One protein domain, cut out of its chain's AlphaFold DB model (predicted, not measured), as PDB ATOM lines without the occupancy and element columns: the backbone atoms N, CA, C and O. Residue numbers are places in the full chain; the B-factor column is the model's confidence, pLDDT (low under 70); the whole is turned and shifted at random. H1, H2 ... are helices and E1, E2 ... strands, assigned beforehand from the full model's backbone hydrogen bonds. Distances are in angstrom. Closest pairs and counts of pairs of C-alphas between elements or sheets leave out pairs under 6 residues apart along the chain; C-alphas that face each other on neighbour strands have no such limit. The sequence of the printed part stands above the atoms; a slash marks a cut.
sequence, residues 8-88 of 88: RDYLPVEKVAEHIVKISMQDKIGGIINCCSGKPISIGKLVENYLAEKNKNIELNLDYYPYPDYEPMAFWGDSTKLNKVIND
ATOM      1  N   ARG A   8      -4.781   9.466 -10.398       97.88
ATOM      2  CA  ARG A   8      -6.122   9.854  -9.942       97.88
ATOM      3  C   ARG A   8      -7.197   9.044 -10.660       97.88
ATOM      4  O   ARG A   8      -6.989   8.561 -11.772       97.88
ATOM      5  N   ASP A   9      -8.343   8.911 -10.005       97.81
ATOM      6  CA  ASP A   9      -9.535   8.259 -10.544       97.81
ATOM      7  C   ASP A   9     -10.386   9.263 -11.333       97.81
ATOM      8  O   ASP A   9     -10.824  10.269 -10.773       97.81
ATOM      9  N   TYR A  10     -10.628   8.989 -12.615       97.31
ATOM     10  CA  TYR A  10     -11.485   9.810 -13.467       97.31
ATOM     11  C   TYR A  10     -12.669   8.986 -13.961       97.31
ATOM     12  O   TYR A  10     -12.504   7.880 -14.475       97.31
ATOM     13  N   LEU A  11     -13.868   9.551 -13.844       97.06
ATOM     14  CA  LEU A  11     -15.109   8.921 -14.277       97.06
ATOM     15  C   LEU A  11     -15.968   9.957 -15.025       97.06
ATOM     16  O   LEU A  11     -16.183  11.045 -14.485       97.06
ATOM     17  N   PRO A  12     -16.464   9.658 -16.242       96.81
ATOM     18  CA  PRO A  12     -17.376  10.548 -16.955       96.81
ATOM     19  C   PRO A  12     -18.638  10.846 -16.141       96.81
ATOM     20  O   PRO A  12     -19.174   9.960 -15.469       96.81
ATOM     21  N   VAL A  13     -19.142  12.077 -16.222       97.62
ATOM     22  CA  VAL A  13     -20.289  12.527 -15.414       97.62
ATOM     23  C   VAL A  13     -21.560  11.730 -15.714       97.62
ATOM     24  O   VAL A  13     -22.341  11.431 -14.812       97.62
ATOM     25  N   GLU A  14     -21.739  11.293 -16.956       98.25
ATOM     26  CA  GLU A  14     -22.856  10.451 -17.377       98.25
ATOM     27  C   GLU A  14     -22.804   9.086 -16.680       98.25
ATOM     28  O   GLU A  14     -23.833   8.554 -16.266       98.25
ATOM     29  N   LYS A  15     -21.595   8.539 -16.485       98.06
ATOM     30  CA  LYS A  15     -21.387   7.287 -15.746       98.06
ATOM     31  C   LYS A  15     -21.600   7.465 -14.250       98.06
ATOM     32  O   LYS A  15     -22.205   6.593 -13.636       98.06
ATOM     33  N   VAL A  16     -21.184   8.597 -13.681       98.06
ATOM     34  CA  VAL A  16     -21.513   8.952 -12.289       98.06
ATOM     35  C   VAL A  16     -23.030   8.943 -12.086       98.06
ATOM     36  O   VAL A  16     -23.519   8.280 -11.175       98.06
ATOM     37  N   ALA A  17     -23.786   9.617 -12.959       98.44
ATOM     38  CA  ALA A  17     -25.245   9.660 -12.876       98.44
ATOM     39  C   ALA A  17     -25.876   8.261 -13.000       98.44
ATOM     40  O   ALA A  17     -26.718   7.895 -12.178       98.44
ATOM     41  N   GLU A  18     -25.434   7.453 -13.971       98.06
ATOM     42  CA  GLU A  18     -25.879   6.059 -14.134       98.06
ATOM     43  C   GLU A  18     -25.646   5.236 -12.855       98.06
ATOM     44  O   GLU A  18     -26.534   4.512 -12.400       98.06
ATOM     45  N   HIS A  19     -24.457   5.348 -12.260       97.88
ATOM     46  CA  HIS A  19     -24.092   4.621 -11.046       97.88
ATOM     47  C   HIS A  19     -24.915   5.061  -9.840       97.88
ATOM     48  O   HIS A  19     -25.391   4.198  -9.109       97.88
ATOM     49  N   ILE A  20     -25.142   6.364  -9.656       98.06
ATOM     50  CA  ILE A  20     -25.990   6.882  -8.573       98.06
ATOM     51  C   ILE A  20     -27.394   6.282  -8.665       98.06
ATOM     52  O   ILE A  20     -27.887   5.750  -7.673       98.06
ATOM     53  N   VAL A  21     -28.009   6.291  -9.852       98.12
ATOM     54  CA  VAL A  21     -29.345   5.704 -10.049       98.12
ATOM     55  C   VAL A  21     -29.340   4.217  -9.693       98.12
ATOM     56  O   VAL A  21     -30.176   3.779  -8.907       98.12
ATOM     57  N   LYS A  22     -28.379   3.437 -10.204       97.50
ATOM     58  CA  LYS A  22     -28.275   1.999  -9.895       97.50
ATOM     59  C   LYS A  22     -28.071   1.733  -8.400       97.50
ATOM     60  O   LYS A  22     -28.720   0.849  -7.854       97.50
ATOM     61  N   ILE A  23     -27.222   2.517  -7.731       97.81
ATOM     62  CA  ILE A  23     -26.984   2.425  -6.283       97.81
ATOM     63  C   ILE A  23     -28.268   2.690  -5.497       97.81
ATOM     64  O   ILE A  23     -28.558   1.948  -4.560       97.81
ATOM     65  N   SER A  24     -29.031   3.722  -5.868       97.00
ATOM     66  CA  SER A  24     -30.260   4.116  -5.170       97.00
ATOM     67  C   SER A  24     -31.441   3.170  -5.401       97.00
ATOM     68  O   SER A  24     -32.352   3.144  -4.579       97.00
ATOM     69  N   MET A  25     -31.447   2.417  -6.502       97.31
ATOM     70  CA  MET A  25     -32.558   1.537  -6.894       97.31
ATOM     71  C   MET A  25     -32.453   0.106  -6.349       97.31
ATOM     72  O   MET A  25     -33.358  -0.695  -6.571       97.31
ATOM     73  N   GLN A  26     -31.365  -0.227  -5.659       95.19
ATOM     74  CA  GLN A  26     -31.129  -1.548  -5.080       95.19
ATOM     75  C   GLN A  26     -31.005  -1.474  -3.554       95.19
ATOM     76  O   GLN A  26     -30.617  -0.445  -3.005       95.19
ATOM     77  N   ASP A  27     -31.273  -2.585  -2.877       96.19
ATOM     78  CA  ASP A  27     -31.223  -2.735  -1.416       96.19
ATOM     79  C   ASP A  27     -30.320  -3.896  -0.944       96.19
ATOM     80  O   ASP A  27     -30.183  -4.141   0.257       96.19
ATOM     81  N   LYS A  28     -29.659  -4.597  -1.872       96.50
ATOM     82  CA  LYS A  28     -28.808  -5.768  -1.597       96.50
ATOM     83  C   LYS A  28     -27.435  -5.391  -1.036       96.50
ATOM     84  O   LYS A  28     -26.906  -6.056  -0.146       96.50
ATOM     85  N   ILE A  29     -26.815  -4.355  -1.597       97.56
ATOM     86  CA  ILE A  29     -25.474  -3.881  -1.258       97.56
ATOM     87  C   ILE A  29     -25.609  -2.637  -0.381       97.56
ATOM     88  O   ILE A  29     -26.034  -1.580  -0.844       97.56
ATOM     89  N   GLY A  30     -25.232  -2.772   0.892       95.19
ATOM     90  CA  GLY A  30     -25.356  -1.715   1.895       95.19
ATOM     91  C   GLY A  30     -24.060  -0.968   2.253       95.19
ATOM     92  O   GLY A  30     -22.938  -1.301   1.837       95.19
ATOM     93  N   GLY A  31     -24.226   0.030   3.123       96.25
ATOM     94  CA  GLY A  31     -23.157   0.895   3.630       96.25
ATOM     95  C   GLY A  31     -22.654   1.903   2.593       96.25
ATOM     96  O   GLY A  31     -23.309   2.168   1.592       96.25
ATOM     97  N   ILE A  32     -21.465   2.463   2.832       97.56
ATOM     98  CA  ILE A  32     -20.836   3.406   1.896       97.56
ATOM     99  C   ILE A  32     -20.374   2.645   0.647       97.56
ATOM    100  O   ILE A  32     -19.716   1.601   0.765       97.56
ATOM    101  N   ILE A  33     -20.723   3.174  -0.528       98.19
ATOM    102  CA  ILE A  33     -20.327   2.679  -1.850       98.19
ATOM    103  C   ILE A  33     -19.594   3.814  -2.566       98.19
ATOM    104  O   ILE A  33     -20.157   4.888  -2.765       98.19
ATOM    105  N   ASN A  34     -18.341   3.575  -2.960       98.12
ATOM    106  CA  ASN A  34     -17.582   4.541  -3.748       98.12
ATOM    107  C   ASN A  34     -18.120   4.570  -5.185       98.12
ATOM    108  O   ASN A  34     -18.130   3.545  -5.865       98.12
ATOM    109  N   CYS A  35     -18.541   5.744  -5.654       97.75
ATOM    110  CA  CYS A  35     -18.908   5.969  -7.051       97.75
ATOM    111  C   CYS A  35     -17.674   6.446  -7.828       97.75
ATOM    112  O   CYS A  35     -17.418   7.643  -7.937       97.75
ATOM    113  N   CYS A  36     -16.875   5.499  -8.315       98.06
ATOM    114  CA  CYS A  36     -15.565   5.742  -8.918       98.06
ATOM    115  C   CYS A  36     -15.314   4.788 -10.098       98.06
ATOM    116  O   CYS A  36     -16.049   3.816 -10.268       98.06
ATOM    117  N   SER A  37     -14.284   5.030 -10.917       97.50
ATOM    118  CA  SER A  37     -13.904   4.069 -11.965       97.50
ATOM    119  C   SER A  37     -13.126   2.876 -11.398       97.50
ATOM    120  O   SER A  37     -13.174   1.774 -11.952       97.50
ATOM    121  N   GLY A  38     -12.383   3.090 -10.304       97.69
ATOM    122  CA  GLY A  38     -11.440   2.124  -9.741       97.69
ATOM    123  C   GLY A  38     -10.197   1.888 -10.603       97.69
ATOM    124  O   GLY A  38      -9.427   0.971 -10.322       97.69
ATOM    125  N   LYS A  39     -10.002   2.681 -11.662       97.19
ATOM    126  CA  LYS A  39      -8.901   2.558 -12.623       97.19
ATOM    127  C   LYS A  39      -8.196   3.908 -12.752       97.19
ATOM    128  O   LYS A  39      -8.625   4.742 -13.548       97.19
ATOM    129  N   PRO A  40      -7.133   4.153 -11.974       97.88
ATOM    130  CA  PRO A  40      -6.457   5.435 -12.026       97.88
ATOM    131  C   PRO A  40      -5.688   5.623 -13.337       97.88
ATOM    132  O   PRO A  40      -5.156   4.669 -13.907       97.88
ATOM    133  N   ILE A  41      -5.560   6.876 -13.767       98.12
ATOM    134  CA  ILE A  41      -4.617   7.304 -14.808       98.12
ATOM    135  C   ILE A  41      -3.799   8.492 -14.303       98.12
ATOM    136  O   ILE A  41      -4.211   9.188 -13.369       98.12
ATOM    137  N   SER A  42      -2.629   8.716 -14.902       97.88
ATOM    138  CA  SER A  42      -1.806   9.869 -14.544       97.88
ATOM    139  C   SER A  42      -2.408  11.166 -15.087       97.88
ATOM    140  O   SER A  42      -3.086  11.162 -16.119       97.88
ATOM    141  N   ILE A  43      -2.153  12.288 -14.411       96.19
ATOM    142  CA  ILE A  43      -2.594  13.612 -14.881       96.19
ATOM    143  C   ILE A  43      -2.001  13.912 -16.261       96.19
ATOM    144  O   ILE A  43      -2.726  14.358 -17.149       96.19
ATOM    145  N   GLY A  44      -0.713  13.622 -16.470       96.94
ATOM    146  CA  GLY A  44      -0.074  13.786 -17.778       96.94
ATOM    147  C   GLY A  44      -0.815  13.003 -18.864       96.94
ATOM    148  O   GLY A  44      -1.193  13.570 -19.889       96.94
ATOM    149  N   LYS A  45      -1.147  11.731 -18.591       97.38
ATOM    150  CA  LYS A  45      -1.861  10.886 -19.553       97.38
ATOM    151  C   LYS A  45      -3.280  11.372 -19.839       97.38
ATOM    152  O   LYS A  45      -3.728  11.294 -20.981       97.38
ATOM    153  N   LEU A  46      -3.987  11.881 -18.829       97.50
ATOM    154  CA  LEU A  46      -5.299  12.502 -19.022       97.50
ATOM    155  C   LEU A  46      -5.212  13.660 -20.024       97.50
ATOM    156  O   LEU A  46      -6.013  13.722 -20.956       97.50
ATOM    157  N   VAL A  47      -4.244  14.563 -19.839       96.94
ATOM    158  CA  VAL A  47      -4.076  15.742 -20.699       96.94
ATOM    159  C   VAL A  47      -3.683  15.329 -22.116       96.94
ATOM    160  O   VAL A  47      -4.287  15.810 -23.071       96.94
ATOM    161  N   GLU A  48      -2.740  14.399 -22.275       97.06
ATOM    162  CA  GLU A  48      -2.365  13.851 -23.588       97.06
ATOM    163  C   GLU A  48      -3.564  13.263 -24.335       97.06
ATOM    164  O   GLU A  48      -3.782  13.571 -25.508       97.06
ATOM    165  N   ASN A  49      -4.364  12.435 -23.654       96.81
ATOM    166  CA  ASN A  49      -5.553  11.826 -24.245       96.81
ATOM    167  C   ASN A  49      -6.557  12.899 -24.687       96.81
ATOM    168  O   ASN A  49      -7.115  12.799 -25.778       96.81
ATOM    169  N   TYR A  50      -6.748  13.945 -23.880       97.00
ATOM    170  CA  TYR A  50      -7.621  15.066 -24.223       97.00
ATOM    171  C   TYR A  50      -7.121  15.839 -25.454       97.00
ATOM    172  O   TYR A  50      -7.906  16.156 -26.350       97.00
ATOM    173  N   LEU A  51      -5.818  16.126 -25.539       97.69
ATOM    174  CA  LEU A  51      -5.228  16.804 -26.698       97.69
ATOM    175  C   LEU A  51      -5.386  15.974 -27.976       97.69
ATOM    176  O   LEU A  51      -5.779  16.524 -29.009       97.69
ATOM    177  N   ALA A  52      -5.151  14.662 -27.890       97.62
ATOM    178  CA  ALA A  52      -5.357  13.734 -28.996       97.62
ATOM    179  C   ALA A  52      -6.828  13.703 -29.443       97.62
ATOM    180  O   ALA A  52      -7.110  13.867 -30.627       97.62
ATOM    181  N   GLU A  53      -7.775  13.584 -28.506       97.44
ATOM    182  CA  GLU A  53      -9.216  13.588 -28.801       97.44
ATOM    183  C   GLU A  53      -9.662  14.891 -29.484       97.44
ATOM    184  O   GLU A  53     -10.493  14.881 -30.393       97.44
ATOM    185  N   LYS A  54      -9.098  16.034 -29.076       97.69
ATOM    186  CA  LYS A  54      -9.430  17.350 -29.642       97.69
ATOM    187  C   LYS A  54      -8.585  17.747 -30.855       97.69
ATOM    188  O   LYS A  54      -8.759  18.865 -31.348       97.69
ATOM    189  N   ASN A  55      -7.700  16.873 -31.342       97.56
ATOM    190  CA  ASN A  55      -6.741  17.166 -32.413       97.56
ATOM    191  C   ASN A  55      -5.966  18.474 -32.163       97.56
ATOM    192  O   ASN A  55      -5.889  19.356 -33.024       97.56
ATOM    193  N   LYS A  56      -5.441  18.640 -30.947       97.69
ATOM    194  CA  LYS A  56      -4.629  19.795 -30.545       97.69
ATOM    195  C   LYS A  56      -3.178  19.382 -30.373       97.69
ATOM    196  O   LYS A  56      -2.890  18.303 -29.875       97.69
ATOM    197  N   ASN A  57      -2.275  20.282 -30.751       95.62
ATOM    198  CA  ASN A  57      -0.845  20.115 -30.547       95.62
ATOM    199  C   ASN A  57      -0.366  21.189 -29.564       95.62
ATOM    200  O   ASN A  57      -0.237  22.354 -29.938       95.62
ATOM    201  N   ILE A  58      -0.205  20.803 -28.300       96.06
ATOM    202  CA  ILE A  58       0.278  21.661 -27.216       96.06
ATOM    203  C   ILE A  58       1.397  20.898 -26.514       96.06
ATOM    204  O   ILE A  58       1.186  19.775 -26.062       96.06
ATOM    205  N   GLU A  59       2.568  21.518 -26.411       95.12
ATOM    206  CA  GLU A  59       3.682  20.987 -25.631       95.12
ATOM    207  C   GLU A  59       3.433  21.228 -24.137       95.12
ATOM    208  O   GLU A  59       3.136  22.351 -23.711       95.12
ATOM    209  N   LEU A  60       3.511  20.167 -23.333       94.38
ATOM    210  CA  LEU A  60       3.288  20.265 -21.894       94.38
ATOM    211  C   LEU A  60       4.552  20.774 -21.200       94.38
ATOM    212  O   LEU A  60       5.595  20.135 -21.237       94.38
ATOM    213  N   ASN A  61       4.430  21.901 -20.499       95.81
ATOM    214  CA  ASN A  61       5.487  22.437 -19.644       95.81
ATOM    215  C   ASN A  61       5.525  21.670 -18.302       95.81
ATOM    216  O   ASN A  61       4.970  22.141 -17.297       95.81
ATOM    217  N   LEU A  62       6.053  20.442 -18.326       94.88
ATOM    218  CA  LEU A  62       6.250  19.578 -17.151       94.88
ATOM    219  C   LEU A  62       7.340  20.145 -16.226       94.88
ATOM    220  O   LEU A  62       8.115  21.004 -16.638       94.88
ATOM    221  N   ASP A  63       7.353  19.718 -14.963       94.44
ATOM    222  CA  ASP A  63       8.327  20.130 -13.928       94.44
ATOM    223  C   ASP A  63       8.419  21.639 -13.635       94.44
ATOM    224  O   ASP A  63       9.268  22.089 -12.867       94.44
ATOM    225  N   TYR A  64       7.504  22.441 -14.182       96.12
ATOM    226  CA  TYR A  64       7.442  23.879 -13.925       96.12
ATOM    227  C   TYR A  64       7.051  24.197 -12.474       96.12
ATOM    228  O   TYR A  64       7.520  25.177 -11.900       96.12
ATOM    229  N   TYR A  65       6.179  23.373 -11.882       95.56
ATOM    230  CA  TYR A  65       5.800  23.466 -10.471       95.56
ATOM    231  C   TYR A  65       6.275  22.222  -9.714       95.56
ATOM    232  O   TYR A  65       6.178  21.122 -10.259       95.56
ATOM    233  N   PRO A  66       6.724  22.347  -8.453       95.81
ATOM    234  CA  PRO A  66       7.016  21.179  -7.635       95.81
ATOM    235  C   PRO A  66       5.735  20.401  -7.314       95.81
ATOM    236  O   PRO A  66       4.619  20.923  -7.389       95.81
ATOM    237  N   TYR A  67       5.905  19.146  -6.907       95.81
ATOM    238  CA  TYR A  67       4.818  18.380  -6.314       95.81
ATOM    239  C   TYR A  67       4.381  18.984  -4.973       95.81
ATOM    240  O   TYR A  67       5.251  19.259  -4.145       95.81
ATOM    241  N   PRO A  68       3.068  19.164  -4.729       94.06
ATOM    242  CA  PRO A  68       2.577  19.484  -3.393       94.06
ATOM    243  C   PRO A  68       2.950  18.364  -2.415       94.06
ATOM    244  O   PRO A  68       2.690  17.193  -2.687       94.06
ATOM    245  N   ASP A  69       3.545  18.719  -1.281       94.69
ATOM    246  CA  ASP A  69       4.032  17.781  -0.258       94.69
ATOM    247  C   ASP A  69       2.907  17.119   0.553       94.69
ATOM    248  O   ASP A  69       3.093  16.049   1.134       94.69
ATOM    249  N   TYR A  70       1.726  17.730   0.559       94.25
ATOM    250  CA  TYR A  70       0.528  17.235   1.232       94.25
ATOM    251  C   TYR A  70      -0.374  16.367   0.341       94.25
ATOM    252  O   TYR A  70      -1.341  15.789   0.841       94.25
ATOM    253  N   GLU A  71      -0.109  16.272  -0.966       93.19
ATOM    254  CA  GLU A  71      -0.916  15.445  -1.863       93.19
ATOM    255  C   GLU A  71      -0.307  14.056  -2.073       93.19
ATOM    256  O   GLU A  71       0.877  13.930  -2.389       93.19
ATOM    257  N   PRO A  72      -1.112  12.981  -2.003       95.62
ATOM    258  CA  PRO A  72      -0.622  11.653  -2.328       95.62
ATOM    259  C   PRO A  72      -0.290  11.543  -3.822       95.62
ATOM    260  O   PRO A  72      -1.038  12.006  -4.694       95.62
ATOM    261  N   MET A  73       0.792  10.829  -4.137       96.94
ATOM    262  CA  MET A  73       1.150  10.521  -5.526       96.94
ATOM    263  C   MET A  73       0.136   9.599  -6.205       96.94
ATOM    264  O   MET A  73      -0.048   9.687  -7.414       96.94
ATOM    265  N   ALA A  74      -0.565   8.750  -5.453       97.81
ATOM    266  CA  ALA A  74      -1.561   7.848  -6.013       97.81
ATOM    267  C   ALA A  74      -2.748   7.673  -5.060       97.81
ATOM    268  O   ALA A  74      -2.566   7.296  -3.904       97.81
ATOM    269  N   PHE A  75      -3.958   7.962  -5.545       96.25
ATOM    270  CA  PHE A  75      -5.199   7.809  -4.784       96.25
ATOM    271  C   PHE A  75      -6.397   7.607  -5.725       96.25
ATOM    272  O   PHE A  75      -6.559   8.353  -6.692       96.25
ATOM    273  N   TRP A  76      -7.226   6.598  -5.452       97.75
ATOM    274  CA  TRP A  76      -8.439   6.269  -6.212       97.75
ATOM    275  C   TRP A  76      -9.438   5.495  -5.343       97.75
ATOM    276  O   TRP A  76      -9.112   5.081  -4.229       97.75
ATOM    277  N   GLY A  77     -10.666   5.317  -5.832       97.50
ATOM    278  CA  GLY A  77     -11.706   4.609  -5.088       97.50
ATOM    279  C   GLY A  77     -11.680   3.097  -5.321       97.50
ATOM    280  O   GLY A  77     -11.435   2.635  -6.433       97.50
ATOM    281  N   ASP A  78     -11.999   2.311  -4.292       97.69
ATOM    282  CA  ASP A  78     -12.275   0.876  -4.446       97.69
ATOM    283  C   ASP A  78     -13.692   0.661  -5.006       97.69
ATOM    284  O   ASP A  78     -14.684   0.961  -4.333       97.69
ATOM    285  N   SER A  79     -13.781   0.125  -6.227       97.44
ATOM    286  CA  SER A  79     -15.038  -0.141  -6.934       97.44
ATOM    287  C   SER A  79     -15.636  -1.523  -6.639       97.44
ATOM    288  O   SER A  79     -16.653  -1.884  -7.228       97.44
ATOM    289  N   THR A  80     -15.086  -2.302  -5.699       97.69
ATOM    290  CA  THR A  80     -15.556  -3.667  -5.387       97.69
ATOM    291  C   THR A  80     -17.053  -3.735  -5.072       97.69
ATOM    292  O   THR A  80     -17.748  -4.618  -5.574       97.69
ATOM    293  N   LYS A  81     -17.585  -2.805  -4.265       97.81
ATOM    294  CA  LYS A  81     -19.033  -2.748  -3.976       97.81
ATOM    295  C   LYS A  81     -19.847  -2.248  -5.166       97.81
ATOM    296  O   LYS A  81     -20.896  -2.812  -5.451       97.81
ATOM    297  N   LEU A  82     -19.353  -1.226  -5.864       97.88
ATOM    298  CA  LEU A  82     -20.006  -0.668  -7.048       97.88
ATOM    299  C   LEU A  82     -20.176  -1.733  -8.139       97.88
ATOM    300  O   LEU A  82     -21.263  -1.877  -8.682       97.88
ATOM    301  N   ASN A  83     -19.140  -2.530  -8.398       97.25
ATOM    302  CA  ASN A  83     -19.160  -3.599  -9.397       97.25
ATOM    303  C   ASN A  83     -20.223  -4.663  -9.104       97.25
ATOM    304  O   ASN A  83     -20.751  -5.252 -10.037       97.25
ATOM    305  N   LYS A  84     -20.563  -4.901  -7.832       97.06
ATOM    306  CA  LYS A  84     -21.675  -5.790  -7.463       97.06
ATOM    307  C   LYS A  84     -23.041  -5.164  -7.744       97.06
ATOM    308  O   LYS A  84     -23.979  -5.885  -8.021       97.06
ATOM    309  N   VAL A  85     -23.150  -3.838  -7.675       96.81
ATOM    310  CA  VAL A  85     -24.392  -3.106  -7.968       96.81
ATOM    311  C   VAL A  85     -24.643  -2.987  -9.470       96.81
ATOM    312  O   VAL A  85     -25.781  -3.088  -9.908       96.81
ATOM    313  N   ILE A  86     -23.605  -2.716 -10.267       94.31
ATOM    314  CA  ILE A  86     -23.777  -2.373 -11.690       94.31
ATOM    315  C   ILE A  86     -23.729  -3.567 -12.648       94.31
ATOM    316  O   ILE A  86     -24.081  -3.378 -13.813       94.31
ATOM    317  N   ASN A  87     -23.259  -4.727 -12.176       87.06
ATOM    318  CA  ASN A  87     -23.177  -5.979 -12.939       87.06
ATOM    319  C   ASN A  87     -24.248  -7.010 -12.529       87.06
ATOM    320  O   ASN A  87     -24.214  -8.130 -13.041       87.06
ATOM    321  N   ASP A  88     -25.136  -6.645 -11.601       59.47
ATOM    322  CA  ASP A  88     -26.409  -7.340 -11.360       59.47
ATOM    323  C   ASP A  88     -27.382  -7.063 -12.523       59.47
ATOM    324  O   ASP A  88     -28.126  -7.997 -12.898       59.47
TER     325      ASP A  88
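This is residues 8 to 88 of the 88 residues of an uncharacterized protein of marine sediment metagenome (UniProt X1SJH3). Look first at the longest helix, H1: the short H3 packs nearly at right angles on part of it at one end of a flat, loosely built model, while H2 sits alone toward the other end, joined directly to the short strand E1. A long looping link, residues 54 to 79, leads from H2 back to H3, and residues 63 to 71 of it stick out free. The printed part has 81 residues with three named helices and one named strand, in the order H1, E1, H2, H3; the class is mostly helix, though under half of the residues are in named elements. It is loose, with a radius of gyration of the C-alphas of 16.6 A and spans of 48 by 34 by 14 A.

Find C-alpha 13 at (-20.289, 12.527, -15.414); from there H1, residues 13 to 24, runs 16.6 A to C-alpha 24. E1 is residues 40 to 42, 6.9 A long, and H2 is residues 43 to 53, 15.4 A long. H3, residues 80 to 86, runs 10.4 A and ends with C-alpha 86 at (-23.777, -2.373, -11.690).

Start at H1, which touches H3 with residues 19 to 23 alone; the closest C-alphas, those of Ile 23 and Val 85, are 6.3 A apart. Their lines are about perpendicular, at 88 degrees. H2 touches no helix, and it and E1 meet only through their tight link. E1 pairs with no named strand and is apart from H1 and H3. In H1 and H2 every O i to N i+4 pair is within hydrogen-bond range; in H3, 2 of 3 are.

Look to the C-alphas of Asp 27 and Glu 59 for the two farthest apart, at 48.7 A. The printed part has no cut. The links H1 to E1, 15 residues, and H2 to H3, 26 residues, are long. The mean pLDDT of the printed part is 96.3, and residue 88, the chain's last, is under 70.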